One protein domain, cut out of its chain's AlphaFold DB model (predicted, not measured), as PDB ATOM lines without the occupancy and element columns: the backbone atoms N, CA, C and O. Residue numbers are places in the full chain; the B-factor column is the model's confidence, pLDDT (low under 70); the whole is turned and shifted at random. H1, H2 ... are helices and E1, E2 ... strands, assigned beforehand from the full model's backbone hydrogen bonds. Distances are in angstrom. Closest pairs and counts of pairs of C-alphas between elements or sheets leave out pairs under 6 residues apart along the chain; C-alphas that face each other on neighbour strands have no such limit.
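Overview. This is residues 38 to 197 of the 259 residues of the protein "Cohesin domain-containing protein" of Candidatus Bathyarchaeota archaeon (UniProt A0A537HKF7). A long body of strands is built on one strongly twisted, curled sheet, E5 E7 E3 E1 E10, with E8 and residues 82 to 83 across from E3 and E7, like a barrel left incomplete. A small sheet, E2 E11 E8, continues it at one end, and another, E6 E4 E9, lies at the other end; H1 and the loose stretch of residues 106 to 138, which runs out and folds back near residues 117 to 121, lie outside the strands. The printed part has 160 residues, with the order E1 E2 E3 E4 E5 H1 E6 E7 E8 E9 E10 E11; the five-strand sheet is mixed, and the class is mostly strand, though under half of the residues are in named elements. It is compact, with a radius of gyration of the C-alphas of 15.8 A and spans of 47 by 32 by 28 A.

Along the chain. In the largest sheet, E5 is residues 89 to 96, 20.2 A long; E7, 145 to 154, and E3, 62 to 70, are each 26.5 A; E1 is 44 to 48 and E10 189 to 191. E1 begins at C-alpha 44, (17.456, -19.701, -33.840). E2 is residues 51 to 53, E11 193 to 196 and E8 161 to 165. E6 is residues 139 to 141, E4 72 to 79 and E9 177 to 180. H1 is residues 98 to 105, 10.6 A long. E11 ends at C-alpha 196, (38.805, -25.271, -41.583).

Arrangement. E7 is antiparallel to E5, with N 95 and O 149 at 3.0 A, and to E3, with N 65 and O 150 at 2.9 A. E3 is antiparallel to E1, with N 46 and O 68 at 2.9 A. E1 and the edge strand E10 are parallel, with N 191 and O 45 at 2.9 A. E1 runs on into E2 at 8 degrees, and E10 into E11 at 12 degrees. E2 and E11 are parallel, with N 52 and O 194 at 2.8 A; E11 and E8 are antiparallel, with N 163 and O 193 at 2.8 A. E4 bends by 94 degrees at residue 75 and has staggered antiparallel pairing: with E6, N 75 and O 139 at 2.9 A, and with E9, N 79 and O 177 at 2.8 A. H1 only grazes the largest sheet with residues 98 to 100, and every O i to N i+4 pair in it is within hydrogen-bond range.

Size, cuts and confidence. The two C-alphas farthest apart, those of Ala 55 and Gly 134, are 48.8 A apart. The printed part has no cut. The links H1 to E6 and E8 to E9 are long. Mean pLDDT of the printed part is 81.5; residues 38 to 41 and 116 to 137 are under 70.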
ATOM      1  N   SER A  38       4.994 -24.389 -29.178       48.62
ATOM      2  CA  SER A  38       4.861 -22.967 -28.871       48.62
ATOM      3  C   SER A  38       5.615 -22.178 -29.938       48.62
ATOM      4  O   SER A  38       6.794 -22.414 -30.210       48.62
ATOM      5  N   SER A  39       4.917 -21.247 -30.585       46.38
ATOM      6  CA  SER A  39       5.540 -20.356 -31.556       46.38
ATOM      7  C   SER A  39       6.254 -19.231 -30.809       46.38
ATOM      8  O   SER A  39       5.640 -18.269 -30.359       46.38
ATOM      9  N   SER A  40       7.571 -19.346 -30.686       52.62
ATOM     10  CA  SER A  40       8.444 -18.176 -30.719       52.62
ATOM     11  C   SER A  40       8.866 -18.042 -32.183       52.62
ATOM     12  O   SER A  40       9.783 -18.750 -32.610       52.62
ATOM     13  N   PRO A  41       8.134 -17.272 -33.017       64.50
ATOM     14  CA  PRO A  41       8.368 -17.268 -34.453       64.50
ATOM     15  C   PRO A  41       9.788 -16.775 -34.724       64.50
ATOM     16  O   PRO A  41      10.112 -15.624 -34.436       64.50
ATOM     17  N   GLY A  42      10.632 -17.650 -35.270       86.50
ATOM     18  CA  GLY A  42      12.000 -17.312 -35.656       86.50
ATOM     19  C   GLY A  42      13.057 -17.451 -34.560       86.50
ATOM     20  O   GLY A  42      14.080 -16.772 -34.662       86.50
ATOM     21  N   THR A  43      12.851 -18.285 -33.532       95.44
ATOM     22  CA  THR A  43      13.959 -18.701 -32.651       95.44
ATOM     23  C   THR A  43      15.049 -19.374 -33.483       95.44
ATOM     24  O   THR A  43      14.767 -20.218 -34.335       95.44
ATOM     25  N   SER A  44      16.306 -19.034 -33.222       95.75
ATOM     26  CA  SER A  44      17.456 -19.701 -33.840       95.75
ATOM     27  C   SER A  44      18.492 -20.065 -32.793       95.75
ATOM     28  O   SER A  44      18.706 -19.308 -31.847       95.75
ATOM     29  N   ILE A  45      19.132 -21.214 -32.986       95.25
ATOM     30  CA  ILE A  45      20.317 -21.640 -32.242       95.25
ATOM     31  C   ILE A  45      21.462 -21.788 -33.238       95.25
ATOM     32  O   ILE A  45      21.262 -22.332 -34.322       95.25
ATOM     33  N   PHE A  46      22.634 -21.247 -32.921       96.25
ATOM     34  CA  PHE A  46      23.713 -21.144 -33.898       96.25
ATOM     35  C   PHE A  46      25.103 -21.148 -33.272       96.25
ATOM     36  O   PHE A  46      25.298 -20.711 -32.135       96.25
ATOM     37  N   VAL A  47      26.079 -21.634 -34.040       93.94
ATOM     38  CA  VAL A  47      27.497 -21.661 -33.661       93.94
ATOM     39  C   VAL A  47      28.190 -20.368 -34.097       93.94
ATOM     40  O   VAL A  47      27.944 -19.845 -35.183       93.94
ATOM     41  N   GLN A  48      29.081 -19.841 -33.252       94.12
ATOM     42  CA  GLN A  48      29.957 -18.724 -33.590       94.12
ATOM     43  C   GLN A  48      31.443 -18.997 -33.282       94.12
ATOM     44  O   GLN A  48      31.764 -19.492 -32.197       94.12
ATOM     45  N   PRO A  49      32.358 -18.575 -34.178       90.75
ATOM     46  CA  PRO A  49      32.060 -18.001 -35.497       90.75
ATOM     47  C   PRO A  49      31.411 -19.042 -36.430       90.75
ATOM     48  O   PRO A  49      31.633 -20.236 -36.264       90.75
ATOM     49  N   ALA A  50      30.569 -18.581 -37.364       86.00
ATOM     50  CA  ALA A  50      29.833 -19.469 -38.275       86.00
ATOM     51  C   ALA A  50      30.783 -20.248 -39.199       86.00
ATOM     52  O   ALA A  50      30.546 -21.402 -39.520       86.00
ATOM     53  N   VAL A  51      31.899 -19.627 -39.577       85.88
ATOM     54  CA  VAL A  51      33.018 -20.293 -40.240       85.88
ATOM     55  C   VAL A  51      34.281 -19.909 -39.485       85.88
ATOM     56  O   VAL A  51      34.542 -18.724 -39.269       85.88
ATOM     57  N   LEU A  52      35.045 -20.909 -39.058       84.81
ATOM     58  CA  LEU A  52      36.342 -20.737 -38.427       84.81
ATOM     59  C   LEU A  52      37.439 -21.256 -39.353       84.81
ATOM     60  O   LEU A  52      37.787 -22.435 -39.302       84.81
ATOM     61  N   THR A  53      37.987 -20.361 -40.170       84.19
ATOM     62  CA  THR A  53      39.172 -20.602 -40.999       84.19
ATOM     63  C   THR A  53      40.413 -20.091 -40.275       84.19
ATOM     64  O   THR A  53      40.556 -18.894 -40.025       84.19
ATOM     65  N   ASN A  54      41.307 -20.993 -39.866       80.81
ATOM     66  CA  ASN A  54      42.570 -20.597 -39.241       80.81
ATOM     67  C   ASN A  54      43.670 -21.657 -39.424       80.81
ATOM     68  O   ASN A  54      43.750 -22.637 -38.679       80.81
ATOM     69  N   ALA A  55      44.575 -21.408 -40.372       78.25
ATOM     70  CA  ALA A  55      45.706 -22.278 -40.709       78.25
ATOM     71  C   ALA A  55      46.763 -22.428 -39.589       78.25
ATOM     72  O   ALA A  55      47.591 -23.352 -39.618       78.25
ATOM     73  N   SER A  56      46.738 -21.546 -38.580       81.19
ATOM     74  CA  SER A  56      47.598 -21.660 -37.395       81.19
ATOM     75  C   SER A  56      47.120 -22.738 -36.417       81.19
ATOM     76  O   SER A  56      47.920 -23.188 -35.601       81.19
ATOM     77  N   LEU A  57      45.861 -23.190 -36.492       86.69
ATOM     78  CA  LEU A  57      45.302 -24.222 -35.608       86.69
ATOM     79  C   LEU A  57      45.737 -25.631 -36.039       86.69
ATOM     80  O   LEU A  57      44.979 -26.374 -36.657       86.69
ATOM     81  N   THR A  58      46.970 -26.020 -35.716       86.19
ATOM     82  CA  THR A  58      47.532 -27.338 -36.068       86.19
ATOM     83  C   THR A  58      47.055 -28.470 -35.151       86.19
ATOM     84  O   THR A  58      46.664 -28.204 -34.009       86.19
ATOM     85  N   PRO A  59      47.165 -29.750 -35.576       92.00
ATOM     86  CA  PRO A  59      46.921 -30.896 -34.703       92.00
ATOM     87  C   PRO A  59      47.610 -30.767 -33.341       92.00
ATOM     88  O   PRO A  59      48.793 -30.442 -33.243       92.00
ATOM     89  N   GLY A  60      46.851 -31.011 -32.277       90.00
ATOM     90  CA  GLY A  60      47.274 -30.842 -30.894       90.00
ATOM     91  C   GLY A  60      46.790 -29.553 -30.233       90.00
ATOM     92  O   GLY A  60      46.687 -29.560 -29.007       90.00
ATOM     93  N   MET A  61      46.459 -28.507 -31.001       94.19
ATOM     94  CA  MET A  61      45.892 -27.256 -30.484       94.19
ATOM     95  C   MET A  61      44.415 -27.392 -30.115       94.19
ATOM     96  O   MET A  61      43.723 -28.301 -30.579       94.19
ATOM     97  N   ASN A  62      43.938 -26.452 -29.299       94.19
ATOM     98  CA  ASN A  62      42.540 -26.358 -28.907       94.19
ATOM     99  C   ASN A  62      41.863 -25.193 -29.626       94.19
ATOM    100  O   ASN A  62      42.463 -24.138 -29.831       94.19
ATOM    101  N   VAL A  63      40.596 -25.388 -29.957       91.81
ATOM    102  CA  VAL A  63      39.730 -24.408 -30.589       91.81
ATOM    103  C   VAL A  63      38.404 -24.357 -29.845       91.81
ATOM    104  O   VAL A  63      37.833 -25.397 -29.531       91.81
ATOM    105  N   THR A  64      37.920 -23.156 -29.548       92.50
ATOM    106  CA  THR A  64      36.668 -22.956 -28.813       92.50
ATOM    107  C   THR A  64      35.674 -22.216 -29.688       92.50
ATOM    108  O   THR A  64      35.981 -21.147 -30.216       92.50
ATOM    109  N   VAL A  65      34.470 -22.769 -29.795       92.62
ATOM    110  CA  VAL A  65      33.318 -22.115 -30.419       92.62
ATOM    111  C   VAL A  65      32.269 -21.785 -29.371       92.62
ATOM    112  O   VAL A  65      32.220 -22.378 -28.292       92.62
ATOM    113  N   ARG A  66      31.428 -20.808 -29.686       93.38
ATOM    114  CA  ARG A  66      30.330 -20.347 -28.839       93.38
ATOM    115  C   ARG A  66      29.011 -20.808 -29.431       93.38
ATOM    116  O   ARG A  66      28.854 -20.790 -30.647       93.38
ATOM    117  N   VAL A  67      28.061 -21.156 -28.577       92.94
ATOM    118  CA  VAL A  67      26.683 -21.441 -28.987       92.94
ATOM    119  C   VAL A  67      25.803 -20.298 -28.536       92.94
ATOM    120  O   VAL A  67      25.836 -19.903 -27.370       92.94
ATOM    121  N   PHE A  68      25.016 -19.771 -29.460       95.56
ATOM    122  CA  PHE A  68      24.086 -18.683 -29.223       95.56
ATOM    123  C   PHE A  68      22.656 -19.124 -29.479       95.56
ATOM    124  O   PHE A  68      22.396 -19.977 -30.322       95.56
ATOM    125  N   ILE A  69      21.735 -18.471 -28.781       95.31
ATOM    126  CA  ILE A  69      20.315 -18.461 -29.104       95.31
ATOM    127  C   ILE A  69      19.876 -17.035 -29.424       95.31
ATOM    128  O   ILE A  69      20.388 -16.075 -28.848       95.31
ATOM    129  N   ASN A  70      18.928 -16.875 -30.337       95.75
ATOM    130  CA  ASN A  70      18.350 -15.581 -30.672       95.75
ATOM    131  C   ASN A  70      16.835 -15.687 -30.836       95.75
ATOM    132  O   ASN A  70      16.324 -16.729 -31.247       95.75
ATOM    133  N   ASN A  71      16.148 -14.575 -30.556       95.44
ATOM    134  CA  ASN A  71      14.708 -14.416 -30.742       95.44
ATOM    135  C   ASN A  71      13.888 -15.517 -30.046       95.44
ATOM    136  O   ASN A  71      13.024 -16.154 -30.644       95.44
ATOM    137  N   VAL A  72      14.200 -15.748 -28.769       93.19
ATOM    138  CA  VAL A  72      13.528 -16.740 -27.929       93.19
ATOM    139  C   VAL A  72      12.680 -16.047 -26.875       93.19
ATOM    140  O   VAL A  72      13.073 -15.032 -26.294       93.19
ATOM    141  N   THR A  73      11.514 -16.615 -26.600       91.19
ATOM    142  CA  THR A  73      10.625 -16.166 -25.534       91.19
ATOM    143  C   THR A  73      10.450 -17.278 -24.517       91.19
ATOM    144  O   THR A  73      10.273 -18.437 -24.875       91.19
ATOM    145  N   LYS A  74      10.496 -16.911 -23.234       89.19
ATOM    146  CA  LYS A  74      10.213 -17.808 -22.108       89.19
ATOM    147  C   LYS A  74      11.028 -19.115 -22.085       89.19
ATOM    148  O   LYS A  74      10.540 -20.094 -21.530       89.19
ATOM    149  N   LEU A  75      12.253 -19.130 -22.617       88.19
ATOM    150  CA  LEU A  75      13.118 -20.312 -22.581       88.19
ATOM    151  C   LEU A  75      13.386 -20.724 -21.132       88.19
ATOM    152  O   LEU A  75      14.013 -19.966 -20.396       88.19
ATOM    153  N   ASP A  76      12.926 -21.907 -20.749       82.81
ATOM    154  CA  ASP A  76      13.027 -22.452 -19.394       82.81
ATOM    155  C   ASP A  76      14.096 -23.543 -19.309       82.81
ATOM    156  O   ASP A  76      14.981 -23.484 -18.462       82.81
ATOM    157  N   ALA A  77      14.081 -24.490 -20.248       81.75
ATOM    158  CA  ALA A  77      15.056 -25.573 -20.313       81.75
ATOM    159  C   ALA A  77      15.577 -25.758 -21.736       81.75
ATOM    160  O   ALA A  77      14.842 -25.557 -22.706       81.75
ATOM    161  N   TRP A  78      16.848 -26.137 -21.865       85.88
ATOM    162  CA  TRP A  78      17.465 -26.329 -23.170       85.88
ATOM    163  C   TRP A  78      18.591 -27.356 -23.152       85.88
ATOM    164  O   TRP A  78      19.488 -27.312 -22.326       85.88
ATOM    165  N   GLU A  79      18.592 -28.230 -24.139       84.31
ATOM    166  CA  GLU A  79      19.676 -29.146 -24.460       84.31
ATOM    167  C   GLU A  79      20.207 -28.767 -25.840       84.31
ATOM    168  O   GLU A  79      19.414 -28.402 -26.708       84.31
ATOM    169  N   TYR A  80      21.518 -28.839 -26.069       86.31
ATOM    170  CA  TYR A  80      22.055 -28.701 -27.422       86.31
ATOM    171  C   TYR A  80      23.119 -29.745 -27.707       86.31
ATOM    172  O   TYR A  80      23.775 -30.259 -26.815       86.31
ATOM    173  N   LYS A  81      23.347 -30.059 -28.972       84.12
ATOM    174  CA  LYS A  81      24.383 -31.016 -29.351       84.12
ATOM    175  C   LYS A  81      25.105 -30.523 -30.586       84.12
ATOM    176  O   LYS A  81      24.458 -30.186 -31.565       84.12
ATOM    177  N   ILE A  82      26.435 -30.481 -30.526       85.56
ATOM    178  CA  ILE A  82      27.285 -30.130 -31.669       85.56
ATOM    179  C   ILE A  82      28.032 -31.380 -32.100       85.56
ATOM    180  O   ILE A  82      28.819 -31.899 -31.323       85.56
ATOM    181  N   LYS A  83      27.835 -31.826 -33.333       83.12
ATOM    182  CA  LYS A  83      28.559 -32.943 -33.931       83.12
ATOM    183  C   LYS A  83      29.637 -32.423 -34.876       83.12
ATOM    184  O   LYS A  83      29.363 -31.567 -35.710       83.12
ATOM    185  N   ALA A  84      30.836 -32.980 -34.756       85.56
ATOM    186  CA  ALA A  84      31.953 -32.772 -35.673       85.56
ATOM    187  C   ALA A  84      32.403 -34.114 -36.286       85.56
ATOM    188  O   ALA A  84      31.853 -35.172 -35.959       85.56
ATOM    189  N   ASP A  85      33.376 -34.072 -37.200       87.50
ATOM    190  CA  ASP A  85      34.106 -35.270 -37.619       87.50
ATOM    191  C   ASP A  85      35.164 -35.648 -36.566       87.50
ATOM    192  O   ASP A  85      36.181 -34.965 -36.414       87.50
ATOM    193  N   THR A  86      34.949 -36.795 -35.911       85.44
ATOM    194  CA  THR A  86      35.797 -37.325 -34.820       85.44
ATOM    195  C   THR A  86      37.237 -37.603 -35.244       85.44
ATOM    196  O   THR A  86      38.118 -37.764 -34.399       85.44
ATOM    197  N   SER A  87      37.500 -37.698 -36.551       87.44
ATOM    198  CA  SER A  87      38.847 -37.859 -37.095       87.44
ATOM    199  C   SER A  87      39.605 -36.530 -37.211       87.44
ATOM    200  O   SER A  87      40.834 -36.532 -37.310       87.44
ATOM    201  N   VAL A  88      38.891 -35.400 -37.162       89.94
ATOM    202  CA  VAL A  88      39.420 -34.037 -37.316       89.94
ATOM    203  C   VAL A  88      39.394 -33.271 -36.000       89.94
ATOM    204  O   VAL A  88      40.394 -32.642 -35.649       89.94
ATOM    205  N   LEU A  89      38.289 -33.326 -35.258       89.88
ATOM    206  CA  LEU A  89      38.086 -32.597 -34.011       89.88
ATOM    207  C   LEU A  89      37.653 -33.558 -32.910       89.88
ATOM    208  O   LEU A  89      36.775 -34.384 -33.104       89.88
ATOM    209  N   LYS A  90      38.239 -33.415 -31.722       87.62
ATOM    210  CA  LYS A  90      37.819 -34.144 -30.523       87.62
ATOM    211  C   LYS A  90      37.313 -33.168 -29.484       87.62
ATOM    212  O   LYS A  90      38.097 -32.356 -29.003       87.62
ATOM    213  N   ALA A  91      36.055 -33.269 -29.076       84.19
ATOM    214  CA  ALA A  91      35.571 -32.474 -27.953       84.19
ATOM    215  C   ALA A  91      36.338 -32.831 -26.666       84.19
ATOM    216  O   ALA A  91      36.526 -34.011 -26.349       84.19
ATOM    217  N   ILE A  92      36.812 -31.816 -25.945       86.06
ATOM    218  CA  ILE A  92      37.629 -31.996 -24.733       86.06
ATOM    219  C   ILE A  92      37.107 -31.231 -23.525       86.06
ATOM    220  O   ILE A  92      37.401 -31.637 -22.405       86.06
ATOM    221  N   ASP A  93      36.374 -30.143 -23.741       85.62
ATOM    222  CA  ASP A  93      35.904 -29.279 -22.668       85.62
ATOM    223  C   ASP A  93      34.710 -28.451 -23.140       85.62
ATOM    224  O   ASP A  93      34.480 -28.301 -24.346       85.62
ATOM    225  N   ALA A  94      33.935 -27.937 -22.197       84.12
ATOM    226  CA  ALA A  94      32.788 -27.106 -22.483       84.12
ATOM    227  C   ALA A  94      32.398 -26.299 -21.243       84.12
ATOM    228  O   ALA A  94      32.584 -26.758 -20.120       84.12
ATOM    229  N   ASP A  95      31.819 -25.121 -21.454       85.69
ATOM    230  CA  ASP A  95      31.479 -24.211 -20.359       85.69
ATOM    231  C   ASP A  95      30.125 -23.553 -20.606       85.69
ATOM    232  O   ASP A  95      29.711 -23.391 -21.758       85.69
ATOM    233  N   VAL A  96      29.413 -23.205 -19.540       83.75
ATOM    234  CA  VAL A  96      28.161 -22.451 -19.620       83.75
ATOM    235  C   VAL A  96      28.457 -20.959 -19.550       83.75
ATOM    236  O   VAL A  96      29.434 -20.507 -18.966       83.75
ATOM    237  N   THR A  97      27.592 -20.142 -20.138       86.06
ATOM    238  CA  THR A  97      27.739 -18.686 -20.003       86.06
ATOM    239  C   THR A  97      27.580 -18.258 -18.530       86.06
ATOM    240  O   THR A  97      26.636 -18.726 -17.888       86.06
ATOM    241  N   PRO A  98      28.397 -17.320 -17.994       83.94
ATOM    242  CA  PRO A  98      28.406 -16.946 -16.564       83.94
ATOM    243  C   PRO A  98      27.060 -16.499 -15.974       83.94
ATOM    244  O   PRO A  98      26.830 -16.542 -14.761       83.94
ATOM    245  N   TYR A  99      26.133 -16.070 -16.834       82.69
ATOM    246  CA  TYR A  99      24.749 -15.817 -16.447       82.69
ATOM    247  C   TYR A  99      24.131 -17.022 -15.714       82.69
ATOM    248  O   TYR A  99      23.464 -16.840 -14.696       82.69
ATOM    249  N   TRP A 100      24.387 -18.244 -16.187       78.25
ATOM    250  CA  TRP A 100      23.831 -19.479 -15.632       78.25
ATOM    251  C   TRP A 100      24.478 -19.877 -14.307       78.25
ATOM    252  O   TRP A 100      23.766 -20.286 -13.391       78.25
ATOM    253  N   GLU A 101      25.785 -19.663 -14.157       80.38
ATOM    254  CA  GLU A 101      26.486 -19.833 -12.877       80.38
ATOM    255  C   GLU A 101      25.876 -18.932 -11.799       80.38
ATOM    256  O   GLU A 101      25.604 -19.369 -10.681       80.38
ATOM    257  N   THR A 102      25.563 -17.686 -12.168       82.06
ATOM    258  CA  THR A 102      24.900 -16.728 -11.274       82.06
ATOM    259  C   THR A 102      23.492 -17.192 -10.889       82.06
ATOM    260  O   THR A 102      23.080 -17.037  -9.738       82.06
ATOM    261  N   GLN A 103      22.729 -17.778 -11.824       78.31
ATOM    262  CA  GLN A 103      21.422 -18.359 -11.491       78.31
ATOM    263  C   GLN A 103      21.576 -19.544 -10.528       78.31
ATOM    264  O   GLN A 103      20.832 -19.639  -9.551       78.31
ATOM    265  N   GLN A 104      22.558 -20.418 -10.755       77.56
ATOM    266  CA  GLN A 104      22.816 -21.567  -9.890       77.56
ATOM    267  C   GLN A 104      23.237 -21.139  -8.480       77.56
ATOM    268  O   GLN A 104      22.668 -21.624  -7.502       77.56
ATOM    269  N   SER A 105      24.157 -20.179  -8.348       81.62
ATOM    270  CA  SER A 105      24.628 -19.692  -7.045       81.62
ATOM    271  C   SER A 105      23.522 -19.024  -6.221       81.62
ATOM    272  O   SER A 105      23.602 -18.964  -4.997       81.62
ATOM    273  N   GLN A 106      22.478 -18.516  -6.883       81.69
ATOM    274  CA  GLN A 106      21.286 -17.948  -6.249       81.69
ATOM    275  C   GLN A 106      20.204 -19.001  -5.944       81.69
ATOM    276  O   GLN A 106      19.122 -18.640  -5.483       81.69
ATOM    277  N   GLY A 107      20.461 -20.284  -6.222       75.56
ATOM    278  CA  GLY A 107      19.484 -21.363  -6.070       75.56
ATOM    279  C   GLY A 107      18.322 -21.262  -7.058       75.56
ATOM    280  O   GLY A 107      17.232 -21.741  -6.759       75.56
ATOM    281  N   LYS A 108      18.534 -20.599  -8.203       72.69
ATOM    282  CA  LYS A 108      17.526 -20.350  -9.243       72.69
ATOM    283  C   LYS A 108      17.674 -21.262 -10.459       72.69
ATOM    284  O   LYS A 108      16.895 -21.151 -11.395       72.69
ATOM    285  N   GLY A 109      18.638 -22.168 -10.482       72.19
ATOM    286  CA  GLY A 109      18.811 -23.080 -11.604       72.19
ATOM    287  C   GLY A 109      19.823 -24.165 -11.299       72.19
ATOM    288  O   GLY A 109      20.548 -24.093 -10.309       72.19
ATOM    289  N   SER A 110      19.861 -25.156 -12.177       73.06
ATOM    290  CA  SER A 110      20.857 -26.219 -12.188       73.06
ATOM    291  C   SER A 110      21.332 -26.383 -13.621       73.06
ATOM    292  O   SER A 110      20.558 -26.185 -14.548       73.06
ATOM    293  N   TYR A 111      22.589 -26.743 -13.809       73.50
ATOM    294  CA  TYR A 111      23.088 -27.170 -15.106       73.50
ATOM    295  C   TYR A 111      24.027 -28.348 -14.894       73.50
ATOM    296  O   TYR A 111      24.565 -28.552 -13.802       73.50
ATOM    297  N   ILE A 112      24.194 -29.139 -15.942       70.44
ATOM    298  CA  ILE A 112      25.181 -30.206 -16.008       70.44
ATOM    299  C   ILE A 112      25.988 -29.942 -17.278       70.44
ATOM    300  O   ILE A 112      25.496 -29.342 -18.226       70.44
ATOM    301  N   ILE A 113      27.254 -30.332 -17.278       72.44
ATOM    302  CA  ILE A 113      28.077 -30.342 -18.482       72.44
ATOM    303  C   ILE A 113      28.622 -31.757 -18.603       72.44
ATOM    304  O   ILE A 113      29.146 -32.312 -17.636       72.44
ATOM    305  N   GLN A 114      28.460 -32.360 -19.776       71.62
ATOM    306  CA  GLN A 114      29.037 -33.660 -20.095       71.62
ATOM    307  C   GLN A 114      29.818 -33.559 -21.398       71.62
ATOM    308  O   GLN A 114      29.407 -32.884 -22.336       71.62
ATOM    309  N   VAL A 115      30.961 -34.240 -21.446       71.75
ATOM    310  CA  VAL A 115      31.797 -34.365 -22.639       71.75
ATOM    311  C   VAL A 115      32.093 -35.853 -22.808       71.75
ATOM    312  O   VAL A 115      32.807 -36.436 -21.994       71.75
ATOM    313  N   ASN A 116      31.513 -36.497 -23.826       64.00
ATOM    314  CA  ASN A 116      31.733 -37.920 -24.113       64.00
ATOM    315  C   ASN A 116      32.368 -38.095 -25.497       64.00
ATOM    316  O   ASN A 116      31.787 -37.693 -26.500       64.00
ATOM    317  N   ALA A 117      33.556 -38.704 -25.539       54.28
ATOM    318  CA  ALA A 117      34.370 -38.855 -26.748       54.28
ATOM    319  C   ALA A 117      34.434 -40.302 -27.285       54.28
ATOM    320  O   ALA A 117      35.273 -40.597 -28.133       54.28
ATOM    321  N   THR A 118      33.624 -41.235 -26.761       51.59
ATOM    322  CA  THR A 118      33.907 -42.687 -26.882       51.59
ATOM    323  C   THR A 118      32.961 -43.489 -27.792       51.59
ATOM    324  O   THR A 118      33.246 -44.654 -28.047       51.59
ATOM    325  N   GLN A 119      31.856 -42.925 -28.301       46.78
ATOM    326  CA  GLN A 119      30.840 -43.682 -29.070       46.78
ATOM    327  C   GLN A 119      30.556 -43.126 -30.478       46.78
ATOM    328  O   GLN A 119      29.399 -42.926 -30.843       46.78
ATOM    329  N   GLY A 120      31.593 -42.859 -31.282       40.28
ATOM    330  CA  GLY A 120      31.430 -42.545 -32.717       40.28
ATOM    331  C   GLY A 120      30.521 -41.343 -33.027       40.28
ATOM    332  O   GLY A 120      30.015 -41.202 -34.137       40.28
ATOM    333  N   THR A 121      30.288 -40.500 -32.028       41.38
ATOM    334  CA  THR A 121      29.485 -39.286 -32.070       41.38
ATOM    335  C   THR A 121      30.250 -38.273 -31.237       41.38
ATOM    336  O   THR A 121      30.432 -38.460 -30.035       41.38
ATOM    337  N   ASP A 122      30.797 -37.249 -31.882       49.38
ATOM    338  CA  ASP A 122      31.387 -36.143 -31.145       49.38
ATOM    339  C   ASP A 122      30.281 -35.397 -30.413       49.38
ATOM    340  O   ASP A 122      29.364 -34.884 -31.047       49.38
ATOM    341  N   PHE A 123      30.430 -35.360 -29.087       53.22
ATOM    342  CA  PHE A 123      29.789 -34.467 -28.124       53.22
ATOM    343  C   PHE A 123      28.263 -34.612 -27.932       53.22
ATOM    344  O   PHE A 123      27.479 -34.696 -28.867       53.22
ATOM    345  N   VAL A 124      27.834 -34.617 -26.666       46.31
ATOM    346  CA  VAL A 124      26.446 -34.424 -26.207       46.31
ATOM    347  C   VAL A 124      26.537 -33.375 -25.104       46.31
ATOM    348  O   VAL A 124      27.224 -33.626 -24.117       46.31
ATOM    349  N   TYR A 125      25.896 -32.216 -25.267       54.56
ATOM    350  CA  TYR A 125      25.808 -31.197 -24.218       54.56
ATOM    351  C   TYR A 125      24.443 -31.332 -23.546       54.56
ATOM    352  O   TYR A 125      23.418 -31.247 -24.210       54.56
ATOM    353  N   TRP A 126      24.409 -31.547 -22.234       47.09
ATOM    354  CA  TRP A 126      23.148 -31.712 -21.509       47.09
ATOM    355  C   TRP A 126      23.018 -30.672 -20.406       47.09
ATOM    356  O   TRP A 126      23.582 -30.861 -19.334       47.09
ATOM    357  N   VAL A 127      22.260 -29.595 -20.635       54.16
ATOM    358  CA  VAL A 127      21.930 -28.600 -19.601       54.16
ATOM    359  C   VAL A 127      20.453 -28.720 -19.223       54.16
ATOM    360  O   VAL A 127      19.575 -28.146 -19.843       54.16
ATOM    361  N   SER A 128      20.131 -29.440 -18.148       50.41
ATOM    362  CA  SER A 128      18.770 -29.368 -17.598       50.41
ATOM    363  C   SER A 128      18.669 -28.284 -16.544       50.41
ATOM    364  O   SER A 128      19.087 -28.460 -15.398       50.41
ATOM    365  N   LEU A 129      18.042 -27.182 -16.937       53.09
ATOM    366  CA  LEU A 129      17.496 -26.204 -16.015       53.09
ATOM    367  C   LEU A 129      16.185 -26.773 -15.464       53.09
ATOM    368  O   LEU A 129      15.128 -26.674 -16.077       53.09
ATOM    369  N   ARG A 130      16.246 -27.397 -14.287       50.59
ATOM    370  CA  ARG A 130      15.055 -27.586 -13.454       50.59
ATOM    371  C   ARG A 130      15.350 -27.092 -12.054       50.59
ATOM    372  O   ARG A 130      16.266 -27.576 -11.388       50.59
ATOM    373  N   GLN A 131      14.575 -26.114 -11.607       53.47
ATOM    374  CA  GLN A 131      14.664 -25.634 -10.237       53.47
ATOM    375  C   GLN A 131      14.106 -26.652  -9.233       53.47
ATOM    376  O   GLN A 131      13.026 -27.198  -9.464       53.47
ATOM    377  N   PRO A 132      14.748 -26.814  -8.064       46.00
ATOM    378  CA  PRO A 132      14.151 -27.486  -6.907       46.00
ATOM    379  C   PRO A 132      12.977 -26.729  -6.240       46.00
ATOM    380  O   PRO A 132      12.269 -27.311  -5.424       46.00
ATOM    381  N   ASN A 133      12.783 -25.435  -6.534       50.69
ATOM    382  CA  ASN A 133      12.100 -24.466  -5.658       50.69
ATOM    383  C   ASN A 133      11.069 -23.531  -6.348       50.69
ATOM    384  O   ASN A 133      10.546 -22.622  -5.706       50.69
ATOM    385  N   GLY A 134      10.684 -23.799  -7.601       51.41
ATOM    386  CA  GLY A 134       9.374 -23.396  -8.149       51.41
ATOM    387  C   GLY A 134       9.192 -21.973  -8.713       51.41
ATOM    388  O   GLY A 134       8.060 -21.618  -9.030       51.41
ATOM    389  N   VAL A 135      10.245 -21.165  -8.890       57.41
ATOM    390  CA  VAL A 135      10.196 -19.850  -9.574       57.41
ATOM    391  C   VAL A 135      11.091 -19.855 -10.815       57.41
ATOM    392  O   VAL A 135      12.227 -19.401 -10.767       57.41
ATOM    393  N   ILE A 136      10.572 -20.354 -11.931       55.75
ATOM    394  CA  ILE A 136      11.284 -20.535 -13.204       55.75
ATOM    395  C   ILE A 136      11.917 -19.217 -13.734       55.75
ATOM    396  O   ILE A 136      11.175 -18.324 -14.157       55.75
ATOM    397  N   PRO A 137      13.260 -19.046 -13.761       66.94
ATOM    398  CA  PRO A 137      13.890 -18.001 -14.545       66.94
ATOM    399  C   PRO A 137      13.821 -18.430 -16.000       66.94
ATOM    400  O   PRO A 137      14.464 -19.390 -16.408       66.94
ATOM    401  N   SER A 138      13.051 -17.690 -16.783       80.56
ATOM    402  CA  SER A 138      13.042 -17.882 -18.221       80.56
ATOM    403  C   SER A 138      13.896 -16.833 -18.913       80.56
ATOM    404  O   SER A 138      13.914 -15.664 -18.518       80.56
ATOM    405  N   LEU A 139      14.608 -17.241 -19.957       86.56
ATOM    406  CA  LEU A 139      15.302 -16.323 -20.843       86.56
ATOM    407  C   LEU A 139      14.333 -15.859 -21.934       86.56
ATOM    408  O   LEU A 139      13.744 -16.655 -22.663       86.56
ATOM    409  N   THR A 140      14.184 -14.544 -22.051       90.19
ATOM    410  CA  THR A 140      13.533 -13.904 -23.196       90.19
ATOM    411  C   THR A 140      14.506 -12.904 -23.790       90.19
ATOM    412  O   THR A 140      14.972 -12.008 -23.088       90.19
ATOM    413  N   THR A 141      14.828 -13.060 -25.070       92.31
ATOM    414  CA  THR A 141      15.743 -12.169 -25.785       92.31
ATOM    415  C   THR A 141      15.373 -12.077 -27.260       92.31
ATOM    416  O   THR A 141      14.980 -13.063 -27.877       92.31
ATOM    417  N   ASN A 142      15.535 -10.889 -27.835       94.12
ATOM    418  CA  ASN A 142      15.430 -10.613 -29.271       94.12
ATOM    419  C   ASN A 142      16.799 -10.342 -29.923       94.12
ATOM    420  O   ASN A 142      16.861  -9.959 -31.090       94.12
ATOM    421  N   VAL A 143      17.877 -10.502 -29.155       94.31
ATOM    422  CA  VAL A 143      19.263 -10.407 -29.611       94.31
ATOM    423  C   VAL A 143      20.013 -11.700 -29.279       94.31
ATOM    424  O   VAL A 143      19.611 -12.413 -28.349       94.31
ATOM    425  N   PRO A 144      21.112 -12.003 -29.992       96.19
ATOM    426  CA  PRO A 144      21.981 -13.124 -29.664       96.19
ATOM    427  C   PRO A 144      22.377 -13.153 -28.186       96.19
ATOM    428  O   PRO A 144      22.960 -12.203 -27.664       96.19
ATOM    429  N   PHE A 145      22.095 -14.271 -27.529       94.50
ATOM    430  CA  PHE A 145      22.516 -14.575 -26.170       94.50
ATOM    431  C   PHE A 145      23.358 -15.849 -26.178       94.50
ATOM    432  O   PHE A 145      22.939 -16.869 -26.725       94.50
ATOM    433  N   GLN A 146      24.550 -15.796 -25.589       93.62
ATOM    434  CA  GLN A 146      25.432 -16.956 -25.524       93.62
ATOM    435  C   GLN A 146      24.871 -17.969 -24.519       93.62
ATOM    436  O   GLN A 146      24.638 -17.642 -23.359       93.62
ATOM    437  N   LEU A 147      24.671 -19.214 -24.944       90.12
ATOM    438  CA  LEU A 147      24.300 -20.315 -24.056       90.12
ATOM    439  C   LEU A 147      25.539 -20.887 -23.367       90.12
ATOM    440  O   LEU A 147      25.569 -20.984 -22.141       90.12
ATOM    441  N   GLY A 148      26.609 -21.120 -24.126       88.56
ATOM    442  CA  GLY A 148      27.866 -21.657 -23.615       88.56
ATOM    443  C   GLY A 148      28.949 -21.734 -24.685       88.56
ATOM    444  O   GLY A 148      28.836 -21.139 -25.762       88.56
ATOM    445  N   THR A 149      30.004 -22.479 -24.377       90.50
ATOM    446  CA  THR A 149      31.128 -22.756 -25.269       90.50
ATOM    447  C   THR A 149      31.400 -24.245 -25.378       90.50
ATOM    448  O   THR A 149      31.206 -24.987 -24.417       90.50
ATOM    449  N   ALA A 150      31.917 -24.665 -26.529       87.12
ATOM    450  CA  ALA A 150      32.440 -26.005 -26.758       87.12
ATOM    451  C   ALA A 150      33.891 -25.905 -27.236       87.12
ATOM    452  O   ALA A 150      34.192 -25.159 -28.172       87.12
ATOM    453  N   THR A 151      34.784 -26.649 -26.588       90.56
ATOM    454  CA  THR A 151      36.213 -26.674 -26.894       90.56
ATOM    455  C   THR A 151      36.599 -28.023 -27.487       90.56
ATOM    456  O   THR A 151      36.385 -29.086 -26.895       90.56
ATOM    457  N   PHE A 152      37.230 -27.966 -28.653       90.38
ATOM    458  CA  PHE A 152      37.698 -29.108 -29.417       90.38
ATOM    459  C   PHE A 152      39.219 -29.099 -29.501       90.38
ATOM    460  O   PHE A 152      39.842 -28.057 -29.683       90.38
ATOM    461  N   ARG A 153      39.828 -30.275 -29.409       92.31
ATOM    462  CA  ARG A 153      41.217 -30.499 -29.782       92.31
ATOM    463  C   ARG A 153      41.282 -30.870 -31.254       92.31
ATOM    464  O   ARG A 153      40.623 -31.816 -31.679       92.31
ATOM    465  N   VAL A 154      42.120 -30.170 -32.003       93.44
ATOM    466  CA  VAL A 154      42.403 -30.484 -33.403       93.44
ATOM    467  C   VAL A 154      43.220 -31.773 -33.467       93.44
ATOM    468  O   VAL A 154      44.264 -31.887 -32.825       93.44
ATOM    469  N   LEU A 155      42.753 -32.750 -34.236       91.50
ATOM    470  CA  LEU A 155      43.424 -34.028 -34.486       91.50
ATOM    471  C   LEU A 155      44.055 -34.086 -35.877       91.50
ATOM    472  O   LEU A 155      45.104 -34.707 -36.048       91.50
ATOM    473  N   LYS A 156      43.443 -33.417 -36.858       89.81
ATOM    474  CA  LYS A 156      43.880 -33.404 -38.257       89.81
ATOM    475  C   LYS A 156      43.585 -32.044 -38.894       89.81
ATOM    476  O   LYS A 156      42.716 -31.313 -38.428       89.81
ATOM    477  N   THR A 157      44.323 -31.694 -39.946       88.38
ATOM    478  CA  THR A 157      43.967 -30.571 -40.821       88.38
ATOM    479  C   THR A 157      42.823 -30.949 -41.761       88.38
ATOM    480  O   THR A 157      42.768 -32.088 -42.230       88.38
ATOM    481  N   THR A 158      41.941 -30.000 -42.066       87.50
ATOM    482  CA  THR A 158      40.808 -30.183 -42.979       87.50
ATOM    483  C   THR A 158      40.502 -28.913 -43.772       87.50
ATOM    484  O   THR A 158      40.668 -27.806 -43.255       87.50
ATOM    485  N   GLU A 159      40.056 -29.077 -45.017       84.75
ATOM    486  CA  GLU A 159      39.525 -27.982 -45.849       84.75
ATOM    487  C   GLU A 159      38.179 -27.495 -45.329       84.75
ATOM    488  O   GLU A 159      37.872 -26.312 -45.418       84.75
ATOM    489  N   ASP A 160      37.402 -28.418 -44.770       85.31
ATOM    490  CA  ASP A 160      36.108 -28.160 -44.165       85.31
ATOM    491  C   ASP A 160      35.750 -29.305 -43.210       85.31
ATOM    492  O   ASP A 160      36.059 -30.476 -43.453       85.31
ATOM    493  N   THR A 161      35.118 -28.983 -42.091       89.81
ATOM    494  CA  THR A 161      34.397 -29.944 -41.257       89.81
ATOM    495  C   THR A 161      33.239 -29.213 -40.579       89.81
ATOM    496  O   THR A 161      33.465 -28.220 -39.874       89.81
ATOM    497  N   PRO A 162      31.989 -29.657 -40.783       91.19
ATOM    498  CA  PRO A 162      30.844 -29.047 -40.127       91.19
ATOM    499  C   PRO A 162      30.912 -29.179 -38.603       91.19
ATOM    500  O   PRO A 162      31.269 -30.223 -38.058       91.19
ATOM    501  N   LEU A 163      30.493 -28.120 -37.919       91.62
ATOM    502  CA  LEU A 163      30.116 -28.112 -36.511       91.62
ATOM    503  C   LEU A 163      28.589 -28.087 -36.459       91.62
ATOM    504  O   LEU A 163      27.968 -27.031 -36.342       91.62
ATOM    505  N   HIS A 164      27.999 -29.265 -36.619       91.81
ATOM    506  CA  HIS A 164      26.579 -29.430 -36.881       91.81
ATOM    507  C   HIS A 164      25.751 -29.452 -35.595       91.81
ATOM    508  O   HIS A 164      26.031 -30.244 -34.694       91.81
ATOM    509  N   ILE A 165      24.715 -28.618 -35.506       91.62
ATOM    510  CA  ILE A 165      23.764 -28.650 -34.396       91.62
ATOM    511  C   ILE A 165      22.778 -29.791 -34.635       91.62
ATOM    512  O   ILE A 165      21.848 -29.665 -35.426       91.62
ATOM    513  N   VAL A 166      22.956 -30.888 -33.897       89.00
ATOM    514  CA  VAL A 166      22.089 -32.065 -34.000       89.00
ATOM    515  C   VAL A 166      20.726 -31.724 -33.424       89.00
ATOM    516  O   VAL A 166      20.608 -31.338 -32.258       89.00
ATOM    517  N   THR A 167      19.692 -31.888 -34.230       90.94
ATOM    518  CA  THR A 167      18.302 -31.640 -33.859       90.94
ATOM    519  C   THR A 167      17.682 -32.832 -33.132       90.94
ATOM    520  O   THR A 167      18.167 -33.963 -33.217       90.94
ATOM    521  N   TYR A 168      16.569 -32.612 -32.427       84.81
ATOM    522  CA  TYR A 168      15.831 -33.711 -31.793       84.81
ATOM    523  C   TYR A 168      15.220 -34.683 -32.812       84.81
ATOM    524  O   TYR A 168      14.956 -35.840 -32.489       84.81
ATOM    525  N   GLN A 169      14.958 -34.224 -34.039       88.88
ATOM    526  CA  GLN A 169      14.466 -35.084 -35.110       88.88
ATOM    527  C   GLN A 169      15.554 -36.055 -35.589       88.88
ATOM    528  O   GLN A 169      15.233 -37.182 -35.962       88.88
ATOM    529  N   GLU A 170      16.819 -35.630 -35.570       88.44
ATOM    530  CA  GLU A 170      17.972 -36.460 -35.932       88.44
ATOM    531  C   GLU A 170      18.375 -37.414 -34.805       88.44
ATOM    532  O   GLU A 170      18.689 -38.575 -35.064       88.44
ATOM    533  N   ASP A 171      18.339 -36.943 -33.556       83.38
ATOM    534  CA  ASP A 171      18.616 -37.744 -32.364       83.38
ATOM    535  C   ASP A 171      17.545 -37.492 -31.288       83.38
ATOM    536  O   ASP A 171      17.656 -36.554 -30.499       83.38
ATOM    537  N   PRO A 172      16.502 -38.335 -31.207       81.75
ATOM    538  CA  PRO A 172      15.434 -38.157 -30.224       81.75
ATOM    539  C   PRO A 172      15.865 -38.338 -28.764       81.75
ATOM    540  O   PRO A 172      15.095 -37.997 -27.869       81.75
ATOM    541  N   HIS A 173      17.041 -38.925 -28.510       75.06
ATOM    542  CA  HIS A 173      17.525 -39.176 -27.152       75.06
ATOM    543  C   HIS A 173      18.436 -38.057 -26.650       75.06
ATOM    544  O   HIS A 173      18.404 -37.770 -25.457       75.06
ATOM    545  N   PHE A 174      19.247 -37.474 -27.540       74.25
ATOM    546  CA  PHE A 174      20.300 -36.517 -27.173       74.25
ATOM    547  C   PHE A 174      20.426 -35.315 -28.125       74.25
ATOM    548  O   PHE A 174      21.482 -34.686 -28.207       74.25
ATOM    549  N   GLY A 175      19.417 -35.061 -28.955       81.56
ATOM    550  CA  GLY A 175      19.384 -33.922 -29.865       81.56
ATOM    551  C   GLY A 175      19.030 -32.616 -29.157       81.56
ATOM    552  O   GLY A 175      18.631 -32.578 -27.999       81.56
ATOM    553  N   THR A 176      19.154 -31.511 -29.882       88.62
ATOM    554  CA  THR A 176      18.880 -30.174 -29.353       88.62
ATOM    555  C   THR A 176      17.387 -30.010 -29.050       88.62
ATOM    556  O   THR A 176      16.538 -30.161 -29.934       88.62
ATOM    557  N   LEU A 177      17.057 -29.668 -27.806       88.44
ATOM    558  CA  LEU A 177      15.691 -29.499 -27.311       88.44
ATOM    559  C   LEU A 177      15.559 -28.140 -26.632       88.44
ATOM    560  O   LEU A 177      16.410 -27.782 -25.829       88.44
ATOM    561  N   LEU A 178      14.479 -27.407 -26.892       89.69
ATOM    562  CA  LEU A 178      14.172 -26.147 -26.214       89.69
ATOM    563  C   LEU A 178      12.756 -26.227 -25.644       89.69
ATOM    564  O   LEU A 178      11.828 -26.616 -26.352       89.69
ATOM    565  N   TYR A 179      12.585 -25.837 -24.386       87.69
ATOM    566  CA  TYR A 179      11.293 -25.838 -23.707       87.69
ATOM    567  C   TYR A 179      10.989 -24.477 -23.099       87.69
ATOM    568  O   TYR A 179      11.868 -23.820 -22.536       87.69
ATOM    569  N   ASP A 180       9.728 -24.069 -23.201       87.00
ATOM    570  CA  ASP A 180       9.220 -22.887 -22.520       87.00
ATOM    571  C   ASP A 180       8.840 -23.184 -21.059       87.00
ATOM    572  O   ASP A 180       8.845 -24.328 -20.600       87.00
ATOM    573  N   THR A 181       8.422 -22.147 -20.332       83.69
ATOM    574  CA  THR A 181       7.940 -22.257 -18.939       83.69
ATOM    575  C   THR A 181       6.719 -23.163 -18.746       83.69
ATOM    576  O   THR A 181       6.325 -23.435 -17.614       83.69
ATOM    577  N   SER A 182       6.065 -23.574 -19.832       85.12
ATOM    578  CA  SER A 182       4.906 -24.469 -19.842       85.12
ATOM    579  C   SER A 182       5.311 -25.908 -20.189       85.12
ATOM    580  O   SER A 182       4.434 -26.739 -20.425       85.12
ATOM    581  N   LEU A 183       6.618 -26.203 -20.254       81.31
ATOM    582  CA  LEU A 183       7.188 -27.467 -20.736       81.31
ATOM    583  C   LEU A 183       6.753 -27.811 -22.167       81.31
ATOM    584  O   LEU A 183       6.678 -28.977 -22.553       81.31
ATOM    585  N   THR A 184       6.448 -26.785 -22.956       86.56
ATOM    586  CA  THR A 184       6.071 -26.901 -24.360       86.56
ATOM    587  C   THR A 184       7.310 -26.713 -25.219       86.56
ATOM    588  O   THR A 184       8.174 -25.898 -24.896       86.56
ATOM    589  N   PHE A 185       7.411 -27.474 -26.307       88.19
ATOM    590  CA  PHE A 185       8.553 -27.362 -27.205       88.19
ATOM    591  C   PHE A 185       8.593 -25.968 -27.842       88.19
ATOM    592  O   PHE A 185       7.556 -25.426 -28.249       88.19
ATOM    593  N   ILE A 186       9.785 -25.384 -27.919       90.56
ATOM    594  CA  ILE A 186      10.045 -24.166 -28.681       90.56
ATOM    595  C   ILE A 186      10.673 -24.592 -30.003       90.56
ATOM    596  O   ILE A 186      11.795 -25.099 -30.029       90.56
ATOM    597  N   ASP A 187       9.959 -24.349 -31.100       92.56
ATOM    598  CA  ASP A 187      10.514 -24.551 -32.436       92.56
ATOM    599  C   ASP A 187      11.710 -23.619 -32.657       92.56
ATOM    600  O   ASP A 187      11.687 -22.443 -32.277       92.56
ATOM    601  N   TYR A 188      12.749 -24.138 -33.306       93.88
ATOM    602  CA  TYR A 188      13.958 -23.389 -33.621       93.88
ATOM    603  C   TYR A 188      14.486 -23.722 -35.013       93.88
ATOM    604  O   TYR A 188      14.207 -24.775 -35.581       93.88
ATOM    605  N   THR A 189      15.291 -22.812 -35.553       95.69
ATOM    606  CA  THR A 189      16.118 -23.056 -36.739       95.69
ATOM    607  C   THR A 189      17.578 -23.246 -36.310       95.69
ATOM    608  O   THR A 189      18.152 -22.294 -35.769       95.69
ATOM    609  N   PRO A 190      18.183 -24.436 -36.503       95.19
ATOM    610  CA  PRO A 190      19.610 -24.629 -36.263       95.19
ATOM    611  C   PRO A 190      20.426 -23.922 -37.350       95.19
ATOM    612  O   PRO A 190      20.025 -23.885 -38.515       95.19
ATOM    613  N   GLN A 191      21.568 -23.354 -36.975       96.81
ATOM    614  CA  GLN A 191      22.555 -22.843 -37.922       96.81
ATOM    615  C   GLN A 191      23.928 -23.380 -37.534       96.81
ATOM    616  O   GLN A 191      24.495 -23.026 -36.493       96.81
ATOM    617  N   ASP A 192      24.431 -24.263 -38.385       94.31
ATOM    618  CA  ASP A 192      25.695 -24.948 -38.176       94.31
ATOM    619  C   ASP A 192      26.879 -23.987 -38.264       94.31
ATOM    620  O   ASP A 192      26.811 -22.916 -38.877       94.31
ATOM    621  N   GLY A 193      27.977 -24.399 -37.640       92.38
ATOM    622  CA  GLY A 193      29.287 -23.822 -37.891       92.38
ATOM    623  C   GLY A 193      30.088 -24.662 -38.884       92.38
ATOM    624  O   GLY A 193      29.708 -25.780 -39.230       92.38
ATOM    625  N   ALA A 194      31.255 -24.163 -39.269       91.00
ATOM    626  CA  ALA A 194      32.263 -24.913 -40.006       91.00
ATOM    627  C   ALA A 194      33.658 -24.619 -39.449       91.00
ATOM    628  O   ALA A 194      33.942 -23.498 -39.018       91.00
ATOM    629  N   PHE A 195      34.530 -25.621 -39.460       91.19
ATOM    630  CA  PHE A 195      35.935 -25.499 -39.093       91.19
ATOM    631  C   PHE A 195      36.823 -25.876 -40.275       91.19
ATOM    632  O   PHE A 195      36.657 -26.930 -40.880       91.19
ATOM    633  N   ALA A 196      37.805 -25.032 -40.563       89.25
ATOM    634  CA  ALA A 196      38.805 -25.271 -41.583       89.25
ATOM    635  C   ALA A 196      40.167 -24.777 -41.096       89.25
ATOM    636  O   ALA A 196      40.326 -23.683 -40.550       89.25
ATOM    637  N   ASN A 197      41.176 -25.606 -41.290       87.50
ATOM    638  CA  ASN A 197      42.558 -25.312 -40.924       87.50
ATOM    639  C   ASN A 197      43.542 -25.925 -41.924       87.50
ATOM    640  O   ASN A 197      44.733 -26.038 -41.616       87.50
TER     641      ASN A 197